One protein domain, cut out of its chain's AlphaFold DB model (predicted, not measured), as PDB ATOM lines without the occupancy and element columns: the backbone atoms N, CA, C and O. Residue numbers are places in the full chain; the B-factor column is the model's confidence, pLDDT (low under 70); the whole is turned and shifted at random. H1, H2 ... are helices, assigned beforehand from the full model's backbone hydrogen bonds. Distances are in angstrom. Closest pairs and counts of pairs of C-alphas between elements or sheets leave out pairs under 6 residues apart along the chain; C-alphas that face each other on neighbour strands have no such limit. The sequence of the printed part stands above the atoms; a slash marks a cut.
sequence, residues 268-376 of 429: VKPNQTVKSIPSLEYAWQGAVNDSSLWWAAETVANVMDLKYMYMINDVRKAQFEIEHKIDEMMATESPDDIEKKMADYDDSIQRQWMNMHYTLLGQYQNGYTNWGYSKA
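Overview. This is residues 268 to 376 of the 429 residues of an uncharacterized protein of Perkinsus olseni (UniProt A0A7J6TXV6). Picture a long helical hairpin of H3 and H4, with the shorter H2 packed on H4 to complete a loose three-helix bundle, and the tiny H1 at H4 too. Beyond the last helix, residues 364 to 376 form a small looped tail. The printed part has 109 residues with four named helices in the order H1, H2, H3, H4 and no named strand; the class is all helix. It is loose, with a radius of gyration of the C-alphas of 16.5 A, and flat, spanning 55 by 35 by 16 A.

Arrangement. Begin with H4, residues 335 to 363, the hub, which has a kink of 39 degrees near residue 344. It touches H3, residues 308 to 332, at a shallow tilt of 14 degrees, opposite ways, as a hairpin; their closest C-alphas, Met 311 and Leu 360, are 6.6 A apart. H2, residues 293 to 304, touches H4 at a shallow tilt of 31 degrees, the same way, with the C-alphas of Ala 296 and Met 354 closest at 4.7 A. H2 and H3 are close but not clearly touching, and run opposite ways; H2, H3 and H4 make an up and down bundle, each running against the one before. H1, residues 278 to 281, touches H4 at residues 343 to 350 alone, with the C-alphas of Ser 279 and Asp 347 closest at 5.4 A. H1 and H2 only just touch, with 3 pairs of C-alphas within 8 A, the closest being Ser 279 and Leu 293 at 5.2 A; H1 and H3 are apart. In H2 every O i to N i+4 pair is within hydrogen-bond range, against 18 of 21 in H3 and 21 of 25 in H4; H1 is too short for such a pair.

Along the chain. Find C-alpha 335 at (29.361, -48.218, 5.856); from there H4 runs 38.3 A to C-alpha 363 at (7.383, -35.363, 34.514). H3 starts at C-alpha 308, (19.229, -36.802, 39.349), and is 35.0 A long; H2 measures 16.5 A and H1 5.2 A.

Size, cuts and confidence. The C-alphas farthest apart, Pro 270 and Lys 375, are 55.5 A apart. The printed part has no cut; the link from H1 to H2 is long, and those from H2 to H3 and H3 to H4 are tight. Look in residues 368 to 369 and 374 to 375 for a short antiparallel pairing. The mean pLDDT of the printed part is 94.2, and no printed residue is under 70.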
ATOM      1  N   VAL A 268      34.651 -43.160   9.387       92.25
ATOM      2  CA  VAL A 268      35.891 -42.583   8.851       92.25
ATOM      3  C   VAL A 268      36.440 -43.495   7.757       92.25
ATOM      4  O   VAL A 268      36.863 -44.628   8.018       92.25
ATOM      5  N   LYS A 269      36.419 -43.007   6.508       90.44
ATOM      6  CA  LYS A 269      36.884 -43.745   5.320       90.44
ATOM      7  C   LYS A 269      37.498 -42.823   4.252       90.44
ATOM      8  O   LYS A 269      37.095 -41.666   4.156       90.44
ATOM      9  N   PRO A 270      38.388 -43.334   3.371       85.06
ATOM     10  CA  PRO A 270      39.056 -42.517   2.347       85.06
ATOM     11  C   PRO A 270      38.105 -41.741   1.417       85.06
ATOM     12  O   PRO A 270      38.398 -40.621   1.014       85.06
ATOM     13  N   ASN A 271      36.939 -42.316   1.102       86.06
ATOM     14  CA  ASN A 271      35.929 -41.713   0.227       86.06
ATOM     15  C   ASN A 271      34.682 -41.319   1.028       86.06
ATOM     16  O   ASN A 271      33.609 -41.910   0.868       86.06
ATOM     17  N   GLN A 272      34.839 -40.354   1.932       89.25
ATOM     18  CA  GLN A 272      33.738 -39.809   2.729       89.25
ATOM     19  C   GLN A 272      32.688 -39.145   1.816       89.25
ATOM     20  O   GLN A 272      33.039 -38.254   1.034       89.25
ATOM     21  N   THR A 273      31.423 -39.570   1.904       89.25
ATOM     22  CA  THR A 273      30.313 -39.043   1.085       89.25
ATOM     23  C   THR A 273      29.481 -37.994   1.815       89.25
ATOM     24  O   THR A 273      29.007 -37.052   1.180       89.25
ATOM     25  N   VAL A 274      29.368 -38.097   3.139       88.94
ATOM     26  CA  VAL A 274      28.748 -37.086   3.997       88.94
ATOM     27  C   VAL A 274      29.838 -36.146   4.494       88.94
ATOM     28  O   VAL A 274      30.834 -36.567   5.073       88.94
ATOM     29  N   LYS A 275      29.676 -34.853   4.209       87.81
ATOM     30  CA  LYS A 275      30.657 -33.803   4.541       87.81
ATOM     31  C   LYS A 275      30.186 -32.861   5.647       87.81
ATOM     32  O   LYS A 275      30.934 -31.972   6.031       87.81
ATOM     33  N   SER A 276      28.950 -33.034   6.096       88.50
ATOM     34  CA  SER A 276      28.243 -32.143   7.008       88.50
ATOM     35  C   SER A 276      27.213 -32.967   7.772       88.50
ATOM     36  O   SER A 276      26.508 -33.778   7.167       88.50
ATOM     37  N   ILE A 277      27.165 -32.775   9.089       90.50
ATOM     38  CA  ILE A 277      26.156 -33.346   9.987       90.50
ATOM     39  C   ILE A 277      25.567 -32.147  10.741       90.50
ATOM     40  O   ILE A 277      26.160 -31.719  11.733       90.50
ATOM     41  N   PRO A 278      24.463 -31.545  10.257       90.31
ATOM     42  CA  PRO A 278      23.984 -30.242  10.730       90.31
ATOM     43  C   PRO A 278      23.817 -30.141  12.251       90.31
ATOM     44  O   PRO A 278      24.218 -29.146  12.856       90.31
ATOM     45  N   SER A 279      23.296 -31.189  12.890       92.81
ATOM     46  CA  SER A 279      23.140 -31.246  14.349       92.81
ATOM     47  C   SER A 279      24.451 -31.190  15.145       92.81
ATOM     48  O   SER A 279      24.425 -30.826  16.323       92.81
ATOM     49  N   LEU A 280      25.600 -31.474  14.528       92.56
ATOM     50  CA  LEU A 280      26.926 -31.366  15.144       92.56
ATOM     51  C   LEU A 280      27.651 -30.047  14.818       92.56
ATOM     52  O   LEU A 280      28.655 -29.736  15.453       92.56
ATOM     53  N   GLU A 281      27.160 -29.245  13.869       90.50
ATOM     54  CA  GLU A 281      27.853 -28.029  13.407       90.50
ATOM     55  C   GLU A 281      27.633 -26.814  14.316       90.50
ATOM     56  O   GLU A 281      28.493 -25.939  14.433       90.50
ATOM     57  N   TYR A 282      26.482 -26.740  14.983       85.69
ATOM     58  CA  TYR A 282      26.050 -25.538  15.700       85.69
ATOM     59  C   TYR A 282      26.293 -25.614  17.214       85.69
ATOM     60  O   TYR A 282      25.371 -25.465  18.013       85.69
ATOM     61  N   ALA A 283      27.538 -25.834  17.640       90.69
ATOM     62  CA  ALA A 283      27.899 -26.043  19.053       90.69
ATOM     63  C   ALA A 283      28.432 -24.790  19.789       90.69
ATOM     64  O   ALA A 283      29.057 -24.902  20.843       90.69
ATOM     65  N   TRP A 284      28.222 -23.579  19.255       91.94
ATOM     66  CA  TRP A 284      28.696 -22.360  19.921       91.94
ATOM     67  C   TRP A 284      27.940 -22.097  21.231       91.94
ATOM     68  O   TRP A 284      26.721 -21.944  21.238       91.94
ATOM     69  N   GLN A 285      28.685 -21.980  22.329       91.00
ATOM     70  CA  GLN A 285      28.150 -21.909  23.696       91.00
ATOM     71  C   GLN A 285      27.629 -20.521  24.094       91.00
ATOM     72  O   GLN A 285      26.945 -20.371  25.103       91.00
ATOM     73  N   GLY A 286      27.935 -19.484  23.310       92.50
ATOM     74  CA  GLY A 286      27.499 -18.116  23.605       92.50
ATOM     75  C   GLY A 286      26.017 -17.852  23.326       92.50
ATOM     76  O   GLY A 286      25.486 -16.842  23.787       92.50
ATOM     77  N   ALA A 287      25.342 -18.735  22.585       93.56
ATOM     78  CA  ALA A 287      23.913 -18.639  22.309       93.56
ATOM     79  C   ALA A 287      23.307 -20.023  22.067       93.56
ATOM     80  O   ALA A 287      23.837 -20.805  21.279       93.56
ATOM     81  N   VAL A 288      22.164 -20.291  22.705       94.19
ATOM     82  CA  VAL A 288      21.412 -21.536  22.505       94.19
ATOM     83  C   VAL A 288      21.017 -21.682  21.039       94.19
ATOM     84  O   VAL A 288      20.506 -20.743  20.427       94.19
ATOM     85  N   ASN A 289      21.218 -22.884  20.502       94.81
ATOM     86  CA  ASN A 289      20.745 -23.280  19.185       94.81
ATOM     87  C   ASN A 289      19.917 -24.565  19.313       94.81
ATOM     88  O   ASN A 289      20.418 -25.602  19.745       94.81
ATOM     89  N   ASP A 290      18.644 -24.488  18.936       92.62
ATOM     90  CA  ASP A 290      17.670 -25.577  19.049       92.62
ATOM     91  C   ASP A 290      17.825 -26.669  17.983       92.62
ATOM     92  O   ASP A 290      17.125 -27.674  18.051       92.62
ATOM     93  N   SER A 291      18.752 -26.494  17.042       93.56
ATOM     94  CA  SER A 291      19.175 -27.491  16.054       93.56
ATOM     95  C   SER A 291      20.491 -28.175  16.445       93.56
ATOM     96  O   SER A 291      20.978 -29.027  15.714       93.56
ATOM     97  N   SER A 292      21.080 -27.822  17.590       96.25
ATOM     98  CA  SER A 292      22.363 -28.356  18.054       96.25
ATOM     99  C   SER A 292      22.189 -29.554  18.976       96.25
ATOM    100  O   SER A 292      21.476 -29.475  19.982       96.25
ATOM    101  N   LEU A 293      22.882 -30.655  18.677       96.50
ATOM    102  CA  LEU A 293      22.948 -31.815  19.564       96.50
ATOM    103  C   LEU A 293      23.750 -31.505  20.830       96.50
ATOM    104  O   LEU A 293      23.410 -32.017  21.892       96.50
ATOM    105  N   TRP A 294      24.743 -30.612  20.750       97.00
ATOM    106  CA  TRP A 294      25.474 -30.147  21.929       97.00
ATOM    107  C   TRP A 294      24.541 -29.454  22.921       97.00
ATOM    108  O   TRP A 294      24.477 -29.857  24.078       97.00
ATOM    109  N   TRP A 295      23.736 -28.487  22.463       97.25
ATOM    110  CA  TRP A 295      22.768 -27.811  23.336       97.25
ATOM    111  C   TRP A 295      21.662 -28.746  23.827       97.25
ATOM    112  O   TRP A 295      21.206 -28.623  24.964       97.25
ATOM    113  N   ALA A 296      21.233 -29.701  23.002       97.38
ATOM    114  CA  ALA A 296      20.267 -30.700  23.432       97.38
ATOM    115  C   ALA A 296      20.829 -31.572  24.573       97.38
ATOM    116  O   ALA A 296      20.155 -31.760  25.582       97.38
ATOM    117  N   ALA A 297      22.068 -32.060  24.456       97.44
ATOM    118  CA  ALA A 297      22.746 -32.833  25.501       97.44
ATOM    119  C   ALA A 297      22.999 -32.004  26.768       97.44
ATOM    120  O   ALA A 297      22.652 -32.434  27.868       97.44
ATOM    121  N   GLU A 298      23.496 -30.780  26.605       96.31
ATOM    122  CA  GLU A 298      23.792 -29.859  27.703       96.31
ATOM    123  C   GLU A 298      22.544 -29.519  28.530       96.31
ATOM    124  O   GLU A 298      22.559 -29.508  29.761       96.31
ATOM    125  N   THR A 299      21.416 -29.262  27.868       96.12
ATOM    126  CA  THR A 299      20.161 -28.932  28.559       96.12
ATOM    127  C   THR A 299      19.538 -30.135  29.266       96.12
ATOM    128  O   THR A 299      18.855 -29.950  30.278       96.12
ATOM    129  N   VAL A 300      19.770 -31.358  28.779       97.81
ATOM    130  CA  VAL A 300      19.396 -32.590  29.487       97.81
ATOM    131  C   VAL A 300      20.279 -32.785  30.718       97.81
ATOM    132  O   VAL A 300      19.729 -32.987  31.799       97.81
ATOM    133  N   ALA A 301      21.605 -32.656  30.587       96.44
ATOM    134  CA  ALA A 301      22.550 -32.739  31.706       96.44
ATOM    135  C   ALA A 301      22.170 -31.769  32.838       96.44
ATOM    136  O   ALA A 301      21.893 -32.197  33.957       96.44
ATOM    137  N   ASN A 302      21.989 -30.489  32.507       95.25
ATOM    138  CA  ASN A 302      21.626 -29.461  33.485       95.25
ATOM    139  C   ASN A 302      20.250 -29.685  34.140       95.25
ATOM    140  O   ASN A 302      20.058 -29.366  35.313       95.25
ATOM    141  N   VAL A 303      19.254 -30.213  33.414       96.38
ATOM    142  CA  VAL A 303      17.940 -30.503  34.020       96.38
ATOM    143  C   VAL A 303      17.997 -31.711  34.943       96.38
ATOM    144  O   VAL A 303      17.329 -31.695  35.981       96.38
ATOM    145  N   MET A 304      18.787 -32.736  34.603       95.75
ATOM    146  CA  MET A 304      18.947 -33.917  35.454       95.75
ATOM    147  C   MET A 304      19.431 -33.552  36.854       95.75
ATOM    148  O   MET A 304      18.936 -34.131  37.821       95.75
ATOM    149  N   ASP A 305      20.302 -32.552  36.988       93.38
ATOM    150  CA  ASP A 305      20.841 -32.108  38.278       93.38
ATOM    151  C   ASP A 305      19.769 -31.664  39.282       93.38
ATOM    152  O   ASP A 305      20.003 -31.682  40.492       93.38
ATOM    153  N   LEU A 306      18.560 -31.325  38.819       92.75
ATOM    154  CA  LEU A 306      17.446 -30.978  39.697       92.75
ATOM    155  C   LEU A 306      16.949 -32.177  40.509       92.75
ATOM    156  O   LEU A 306      16.552 -32.002  41.661       92.75
ATOM    157  N   LYS A 307      16.900 -33.373  39.902       93.62
ATOM    158  CA  LYS A 307      16.316 -34.601  40.475       93.62
ATOM    159  C   LYS A 307      17.028 -35.860  39.967       93.62
ATOM    160  O   LYS A 307      16.374 -36.818  39.534       93.62
ATOM    161  N   TYR A 308      18.357 -35.854  40.044       94.94
ATOM    162  CA  TYR A 308      19.229 -36.802  39.349       94.94
ATOM    163  C   TYR A 308      18.820 -38.260  39.550       94.94
ATOM    164  O   TYR A 308      18.528 -38.940  38.572       94.94
ATOM    165  N   MET A 309      18.660 -38.713  40.802       93.44
ATOM    166  CA  MET A 309      18.323 -40.110  41.126       93.44
ATOM    167  C   MET A 309      17.055 -40.649  40.453       93.44
ATOM    168  O   MET A 309      16.876 -41.862  40.361       93.44
ATOM    169  N   TYR A 310      16.147 -39.769  40.024       94.75
ATOM    170  CA  TYR A 310      14.950 -40.157  39.290       94.75
ATOM    171  C   TYR A 310      15.150 -40.021  37.786       94.75
ATOM    172  O   TYR A 310      14.918 -40.986  37.059       94.75
ATOM    173  N   MET A 311      15.578 -38.835  37.347       97.38
ATOM    174  CA  MET A 311      15.679 -38.466  35.935       97.38
ATOM    175  C   MET A 311      16.721 -39.303  35.190       97.38
ATOM    176  O   MET A 311      16.509 -39.639  34.027       97.38
ATOM    177  N   ILE A 312      17.802 -39.707  35.867       96.88
ATOM    178  CA  ILE A 312      18.857 -40.521  35.260       96.88
ATOM    179  C   ILE A 312      18.329 -41.860  34.736       96.88
ATOM    180  O   ILE A 312      18.818 -42.342  33.723       96.88
ATOM    181  N   ASN A 313      17.301 -42.444  35.361       96.94
ATOM    182  CA  ASN A 313      16.740 -43.721  34.909       96.94
ATOM    183  C   ASN A 313      16.042 -43.581  33.549       96.94
ATOM    184  O   ASN A 313      16.216 -44.428  32.674       96.94
ATOM    185  N   ASP A 314      15.292 -42.493  33.358       98.12
ATOM    186  CA  ASP A 314      14.612 -42.208  32.092       98.12
ATOM    187  C   ASP A 314      15.623 -41.851  30.997       98.12
ATOM    188  O   ASP A 314      15.504 -42.322  29.863       98.12
ATOM    189  N   VAL A 315      16.668 -41.091  31.346       98.44
ATOM    190  CA  VAL A 315      17.757 -40.762  30.417       98.44
ATOM    191  C   VAL A 315      18.550 -42.005  30.023       98.44
ATOM    192  O   VAL A 315      18.751 -42.224  28.834       98.44
ATOM    193  N   ARG A 316      18.931 -42.873  30.969       98.06
ATOM    194  CA  ARG A 316      19.638 -44.135  30.681       98.06
ATOM    195  C   ARG A 316      18.807 -45.066  29.805       98.06
ATOM    196  O   ARG A 316      19.344 -45.670  28.882       98.06
ATOM    197  N   LYS A 317      17.494 -45.137  30.040       98.31
ATOM    198  CA  LYS A 317      16.579 -45.885  29.172       98.31
ATOM    199  C   LYS A 317      16.574 -45.327  27.745       98.31
ATOM    200  O   LYS A 317      16.701 -46.100  26.801       98.31
ATOM    201  N   ALA A 318      16.463 -44.010  27.580       98.38
ATOM    202  CA  ALA A 318      16.472 -43.385  26.260       98.38
ATOM    203  C   ALA A 318      17.832 -43.506  25.551       98.38
ATOM    204  O   ALA A 318      17.864 -43.765  24.350       98.38
ATOM    205  N   GLN A 319      18.944 -43.376  26.289       98.25
ATOM    206  CA  GLN A 319      20.292 -43.642  25.775       98.25
ATOM    207  C   GLN A 319      20.369 -45.064  25.227       98.25
ATOM    208  O   GLN A 319      20.705 -45.234  24.063       98.25
ATOM    209  N   PHE A 320      19.966 -46.065  26.017       97.94
ATOM    210  CA  PHE A 320      19.950 -47.458  25.576       97.94
ATOM    211  C   PHE A 320      19.088 -47.659  24.323       97.94
ATOM    212  O   PHE A 320      19.545 -48.259  23.359       97.94
ATOM    213  N   GLU A 321      17.857 -47.143  24.294       97.81
ATOM    214  CA  GLU A 321      16.955 -47.322  23.150       97.81
ATOM    215  C   GLU A 321      17.493 -46.717  21.844       97.81
ATOM    216  O   GLU A 321      17.228 -47.259  20.768       97.81
ATOM    217  N   ILE A 322      18.208 -45.592  21.916       97.81
ATOM    218  CA  ILE A 322      18.809 -44.939  20.745       97.81
ATOM    219  C   ILE A 322      20.122 -45.626  20.367       97.81
ATOM    220  O   ILE A 322      20.296 -46.024  19.218       97.81
ATOM    221  N   GLU A 323      21.031 -45.813  21.324       97.69
ATOM    222  CA  GLU A 323      22.351 -46.406  21.090       97.69
ATOM    223  C   GLU A 323      22.247 -47.867  20.647       97.69
ATOM    224  O   GLU A 323      23.015 -48.300  19.795       97.69
ATOM    225  N   HIS A 324      21.246 -48.611  21.118       97.25
ATOM    226  CA  HIS A 324      20.995 -49.968  20.644       97.25
ATOM    227  C   HIS A 324      20.582 -50.002  19.168       97.25
ATOM    228  O   HIS A 324      21.092 -50.826  18.417       97.25
ATOM    229  N   LYS A 325      19.717 -49.080  18.718       96.62
ATOM    230  CA  LYS A 325      19.354 -48.967  17.292       96.62
ATOM    231  C   LYS A 325      20.565 -48.605  16.439       96.62
ATOM    232  O   LYS A 325      20.717 -49.118  15.334       96.62
ATOM    233  N   ILE A 326      21.427 -47.729  16.955       96.69
ATOM    234  CA  ILE A 326      22.716 -47.420  16.330       96.69
ATOM    235  C   ILE A 326      23.550 -48.693  16.201       96.69
ATOM    236  O   ILE A 326      24.029 -48.994  15.111       96.69
ATOM    237  N   ASP A 327      23.691 -49.463  17.276       96.44
ATOM    238  CA  ASP A 327      24.483 -50.692  17.276       96.44
ATOM    239  C   ASP A 327      23.910 -51.744  16.304       96.44
ATOM    240  O   ASP A 327      24.670 -52.403  15.593       96.44
ATOM    241  N   GLU A 328      22.581 -51.861  16.197       96.62
ATOM    242  CA  GLU A 328      21.910 -52.700  15.195       96.62
ATOM    243  C   GLU A 328      22.239 -52.254  13.761       96.62
ATOM    244  O   GLU A 328      22.594 -53.093  12.926       96.62
ATOM    245  N   MET A 329      22.183 -50.949  13.467       95.50
ATOM    246  CA  MET A 329      22.578 -50.410  12.157       95.50
ATOM    247  C   MET A 329      24.058 -50.693  11.868       95.50
ATOM    248  O   MET A 329      24.392 -51.211  10.803       95.50
ATOM    249  N   MET A 330      24.941 -50.442  12.838       94.56
ATOM    250  CA  MET A 330      26.381 -50.704  12.732       94.56
ATOM    251  C   MET A 330      26.705 -52.185  12.491       94.56
ATOM    252  O   MET A 330      27.727 -52.495  11.875       94.56
ATOM    253  N   ALA A 331      25.865 -53.099  12.979       94.75
ATOM    254  CA  ALA A 331      26.049 -54.539  12.830       94.75
ATOM    255  C   ALA A 331      25.474 -55.108  11.523       94.75
ATOM    256  O   ALA A 331      25.927 -56.162  11.070       94.75
ATOM    257  N   THR A 332      24.461 -54.463  10.939       95.75
ATOM    258  CA  THR A 332      23.666 -55.043   9.842       95.75
ATOM    259  C   THR A 332      23.830 -54.337   8.499       95.75
ATOM    260  O   THR A 332      23.534 -54.940   7.465       95.75
ATOM    261  N   GLU A 333      24.317 -53.097   8.481       95.19
ATOM    262  CA  GLU A 333      24.316 -52.256   7.285       95.19
ATOM    263  C   GLU A 333      25.712 -51.992   6.701       95.19
ATOM    264  O   GLU A 333      26.742 -52.234   7.333       95.19
ATOM    265  N   SER A 334      25.760 -51.501   5.455       93.69
ATOM    266  CA  SER A 334      27.028 -51.127   4.827       93.69
ATOM    267  C   SER A 334      27.515 -49.768   5.353       93.69
ATOM    268  O   SER A 334      26.696 -48.931   5.732       93.69
ATOM    269  N   PRO A 335      28.828 -49.479   5.328       92.19
ATOM    270  CA  PRO A 335      29.361 -48.218   5.856       92.19
ATOM    271  C   PRO A 335      28.827 -46.989   5.119       92.19
ATOM    272  O   PRO A 335      28.643 -45.941   5.727       92.19
ATOM    273  N   ASP A 336      28.562 -47.124   3.816       92.25
ATOM    274  CA  ASP A 336      27.981 -46.065   2.988       92.25
ATOM    275  C   ASP A 336      26.501 -45.828   3.320       92.25
ATOM    276  O   ASP A 336      26.024 -44.697   3.220       92.25
ATOM    277  N   ASP A 337      25.768 -46.880   3.697       93.62
ATOM    278  CA  ASP A 337      24.369 -46.760   4.119       93.62
ATOM    279  C   ASP A 337      24.271 -46.148   5.518       93.62
ATOM    280  O   ASP A 337      23.475 -45.228   5.712       93.62
ATOM    281  N   ILE A 338      25.125 -46.588   6.451       93.31
ATOM    282  CA  ILE A 338      25.229 -46.015   7.799       93.31
ATOM    283  C   ILE A 338      25.572 -44.533   7.700       93.31
ATOM    284  O   ILE A 338      24.860 -43.712   8.263       93.31
ATOM    285  N   GLU A 339      26.618 -44.178   6.948       91.94
ATOM    286  CA  GLU A 339      27.051 -42.788   6.775       91.94
ATOM    287  C   GLU A 339      25.889 -41.883   6.326       91.94
ATOM    288  O   GLU A 339      25.676 -40.820   6.904       91.94
ATOM    289  N   LYS A 340      25.096 -42.318   5.339       91.25
ATOM    290  CA  LYS A 340      23.951 -41.544   4.831       91.25
ATOM    291  C   LYS A 340      22.795 -41.471   5.823       91.25
ATOM    292  O   LYS A 340      22.199 -40.411   5.971       91.25
ATOM    293  N   LYS A 341      22.451 -42.588   6.468       92.75
ATOM    294  CA  LYS A 341      21.321 -42.652   7.407       92.75
ATOM    295  C   LYS A 341      21.604 -41.904   8.699       92.75
ATOM    296  O   LYS A 341      20.693 -41.276   9.229       92.75
ATOM    297  N   MET A 342      22.843 -41.959   9.188       92.06
ATOM    298  CA  MET A 342      23.233 -41.296  10.428       92.06
ATOM    299  C   MET A 342      23.076 -39.781  10.334       92.06
ATOM    300  O   MET A 342      22.598 -39.202  11.294       92.06
ATOM    301  N   ALA A 343      23.332 -39.154   9.180       85.69
ATOM    302  CA  ALA A 343      23.119 -37.712   9.023       85.69
ATOM    303  C   ALA A 343      21.672 -37.281   9.358       85.69
ATOM    304  O   ALA A 343      21.464 -36.379  10.165       85.69
ATOM    305  N   ASP A 344      20.668 -37.969   8.804       89.31
ATOM    306  CA  ASP A 344      19.253 -37.694   9.108       89.31
ATOM    307  C   ASP A 344      18.858 -38.171  10.518       89.31
ATOM    308  O   ASP A 344      17.978 -37.595  11.174       89.31
ATOM    309  N   TYR A 345      19.475 -39.261  10.985       94.38
ATOM    310  CA  TYR A 345      19.183 -39.832  12.293       94.38
ATOM    311  C   TYR A 345      19.731 -38.975  13.433       94.38
ATOM    312  O   TYR A 345      19.022 -38.797  14.419       94.38
ATOM    313  N   ASP A 346      20.900 -38.360  13.282       93.19
ATOM    314  CA  ASP A 346      21.498 -37.442  14.256       93.19
ATOM    315  C   ASP A 346      20.604 -36.216  14.472       93.19
ATOM    316  O   ASP A 346      20.328 -35.832  15.609       93.19
ATOM    317  N   ASP A 347      20.007 -35.682  13.405       92.62
ATOM    318  CA  ASP A 347      18.999 -34.624  13.507       92.62
ATOM    319  C   ASP A 347      17.725 -35.104  14.230       92.62
ATOM    320  O   ASP A 347      17.059 -34.348  14.947       92.62
ATOM    321  N   SER A 348      17.348 -36.376  14.064       95.06
ATOM    322  CA  SER A 348      16.251 -36.977  14.826       95.06
ATOM    323  C   SER A 348      16.605 -37.171  16.300       95.06
ATOM    324  O   SER A 348      15.746 -36.934  17.153       95.06
ATOM    325  N   ILE A 349      17.834 -37.591  16.605       96.75
ATOM    326  CA  ILE A 349      18.358 -37.738  17.966       96.75
ATOM    327  C   ILE A 349      18.355 -36.377  18.648       96.75
ATOM    328  O   ILE A 349      17.811 -36.252  19.741       96.75
ATOM    329  N   GLN A 350      18.853 -35.344  17.973       96.31
ATOM    330  CA  GLN A 350      18.854 -33.971  18.460       96.31
ATOM    331  C   GLN A 350      17.452 -33.528  18.905       96.31
ATOM    332  O   GLN A 350      17.275 -33.107  20.051       96.31
ATOM    333  N   ARG A 351      16.429 -33.704  18.058       96.50
ATOM    334  CA  ARG A 351      15.038 -33.358  18.407       96.50
ATOM    335  C   ARG A 351      14.493 -34.193  19.563       96.50
ATOM    336  O   ARG A 351      13.791 -33.663  20.423       96.50
ATOM    337  N   GLN A 352      14.796 -35.492  19.590       97.31
ATOM    338  CA  GLN A 352      14.397 -36.379  20.688       97.31
ATOM    339  C   GLN A 352      15.019 -35.936  22.014       97.31
ATOM    340  O   GLN A 352      14.329 -35.920  23.031       97.31
ATOM    341  N   TRP A 353      16.285 -35.522  22.000       97.69
ATOM    342  CA  TRP A 353      17.005 -35.081  23.188       97.69
ATOM    343  C   TRP A 353      16.549 -33.704  23.672       97.69
ATOM    344  O   TRP A 353      16.327 -33.503  24.865       97.69
ATOM    345  N   MET A 354      16.258 -32.786  22.749       96.88
ATOM    346  CA  MET A 354      15.624 -31.514  23.098       96.88
ATOM    347  C   MET A 354      14.224 -31.732  23.696       96.88
ATOM    348  O   MET A 354      13.829 -31.078  24.658       96.88
ATOM    349  N   ASN A 355      13.466 -32.707  23.186       97.94
ATOM    350  CA  ASN A 355      12.196 -33.094  23.798       97.94
ATOM    351  C   ASN A 355      12.383 -33.794  25.158       97.94
ATOM    352  O   ASN A 355      11.537 -33.632  26.042       97.94
ATOM    353  N   MET A 356      13.470 -34.546  25.356       98.31
ATOM    354  CA  MET A 356      13.805 -35.156  26.648       98.31
ATOM    355  C   MET A 356      13.949 -34.081  27.728       98.31
ATOM    356  O   MET A 356      13.336 -34.216  28.782       98.31
ATOM    357  N   HIS A 357      14.638 -32.971  27.442       97.31
ATOM    358  CA  HIS A 357      14.724 -31.827  28.356       97.31
ATOM    359  C   HIS A 357      13.337 -31.383  28.872       97.31
ATOM    360  O   HIS A 357      13.093 -31.348  30.082       97.31
ATOM    361  N   TYR A 358      12.386 -31.116  27.969       97.56
ATOM    362  CA  TYR A 358      11.028 -30.709  28.354       97.56
ATOM    363  C   TYR A 358      10.236 -31.821  29.047       97.56
ATOM    364  O   TYR A 358       9.452 -31.554  29.960       97.56
ATOM    365  N   THR A 359      10.453 -33.072  28.640       98.12
ATOM    366  CA  THR A 359       9.817 -34.245  29.247       98.12
ATOM    367  C   THR A 359      10.235 -34.387  30.708       98.12
ATOM    368  O   THR A 359       9.372 -34.531  31.571       98.12
ATOM    369  N   LEU A 360      11.530 -34.260  31.011       98.12
ATOM    370  CA  LEU A 360      12.039 -34.309  32.381       98.12
ATOM    371  C   LEU A 360      11.461 -33.167  33.229       98.12
ATOM    372  O   LEU A 360      10.980 -33.409  34.339       98.12
ATOM    373  N   LEU A 361      11.422 -31.940  32.697       96.50
ATOM    374  CA  LEU A 361      10.803 -30.805  33.391       96.50
ATOM    375  C   LEU A 361       9.325 -31.060  33.718       96.50
ATOM    376  O   LEU A 361       8.896 -30.807  34.843       96.50
ATOM    377  N   GLY A 362       8.550 -31.584  32.766       96.94
ATOM    378  CA  GLY A 362       7.124 -31.866  32.952       96.94
ATOM    379  C   GLY A 362       6.855 -33.036  33.901       96.94
ATOM    380  O   GLY A 362       6.040 -32.928  34.824       96.94
ATOM    381  N   GLN A 363       7.568 -34.148  33.724       96.81
ATOM    382  CA  GLN A 363       7.383 -35.363  34.514       96.81
ATOM    383  C   GLN A 363       7.776 -35.167  35.982       96.81
ATOM    384  O   GLN A 363       7.151 -35.754  36.870       96.81
ATOM    385  N   TYR A 364       8.768 -34.314  36.242       95.88
ATOM    386  CA  TYR A 364       9.342 -34.092  37.566       95.88
ATOM    387  C   TYR A 364       9.139 -32.662  38.096       95.88
ATOM    388  O   TYR A 364       9.884 -32.194  38.962       95.88
ATOM    389  N   GLN A 365       8.106 -31.963  37.633       93.25
ATOM    390  CA  GLN A 365       7.797 -30.590  38.042       93.25
ATOM    391  C   GLN A 365       7.504 -30.427  39.546       93.25
ATOM    392  O   GLN A 365       6.967 -31.322  40.197       93.25
ATOM    393  N   ASN A 366       7.793 -29.244  40.102       89.88
ATOM    394  CA  ASN A 366       7.202 -28.715  41.348       89.88
ATOM    395  C   ASN A 366       7.239 -29.642  42.589       89.88
ATOM    396  O   ASN A 366       6.317 -29.637  43.402       89.88
ATOM    397  N   GLY A 367       8.279 -30.468  42.748       88.44
ATOM    398  CA  GLY A 367       8.366 -31.433  43.863       88.44
ATOM    399  C   GLY A 367       7.571 -32.737  43.665       88.44
ATOM    400  O   GLY A 367       7.450 -33.531  44.598       88.44
ATOM    401  N   TYR A 368       7.079 -32.986  42.452       91.62
ATOM    402  CA  TYR A 368       6.389 -34.209  42.043       91.62
ATOM    403  C   TYR A 368       7.245 -35.071  41.105       91.62
ATOM    404  O   TYR A 368       8.342 -34.692  40.692       91.62
ATOM    405  N   THR A 369       6.725 -36.256  40.822       92.62
ATOM    406  CA  THR A 369       7.142 -37.242  39.821       92.62
ATOM    407  C   THR A 369       5.879 -37.689  39.075       92.62
ATOM    408  O   THR A 369       4.761 -37.367  39.506       92.62
ATOM    409  N   ASN A 370       6.043 -38.435  37.978       93.94
ATOM    410  CA  ASN A 370       4.931 -38.970  37.193       93.94
ATOM    411  C   ASN A 370       3.910 -37.872  36.833       93.94
ATOM    412  O   ASN A 370       2.751 -37.944  37.225       93.94
ATOM    413  N   TRP A 371       4.362 -36.796  36.181       95.50
ATOM    414  CA  TRP A 371       3.499 -35.716  35.674       95.50
ATOM    415  C   TRP A 371       2.611 -35.037  36.732       95.50
ATOM    416  O   TRP A 371       1.550 -34.503  36.421       95.50
ATOM    417  N   GLY A 372       3.040 -35.026  37.997       92.38
ATOM    418  CA  GLY A 372       2.264 -34.447  39.100       92.38
ATOM    419  C   GLY A 372       1.378 -35.447  39.846       92.38
ATOM    420  O   GLY A 372       0.845 -35.109  40.901       92.38
ATOM    421  N   TYR A 373       1.253 -36.687  39.366       94.44
ATOM    422  CA  TYR A 373       0.440 -37.718  40.018       94.44
ATOM    423  C   TYR A 373       1.083 -38.289  41.283       94.44
ATOM    424  O   TYR A 373       0.411 -38.948  42.075       94.44
ATOM    425  N   SER A 374       2.384 -38.081  41.493       93.56
ATOM    426  CA  SER A 374       3.102 -38.642  42.639       93.56
ATOM    427  C   SER A 374       3.963 -37.584  43.313       93.56
ATOM    428  O   SER A 374       4.859 -37.004  42.705       93.56
ATOM    429  N   LYS A 375       3.692 -37.309  44.591       90.62
ATOM    430  CA  LYS A 375       4.473 -36.347  45.376       90.62
ATOM    431  C   LYS A 375       5.806 -36.981  45.774       90.62
ATOM    432  O   LYS A 375       5.804 -37.990  46.468       90.62
ATOM    433  N   ALA A 376       6.915 -36.367  45.366       88.06
ATOM    434  CA  ALA A 376       8.252 -36.782  45.791       88.06
ATOM    435  C   ALA A 376       8.666 -36.065  47.083       88.06
ATOM    436  O   ALA A 376       9.115 -36.697  48.032       88.06
TER     437      ALA A 376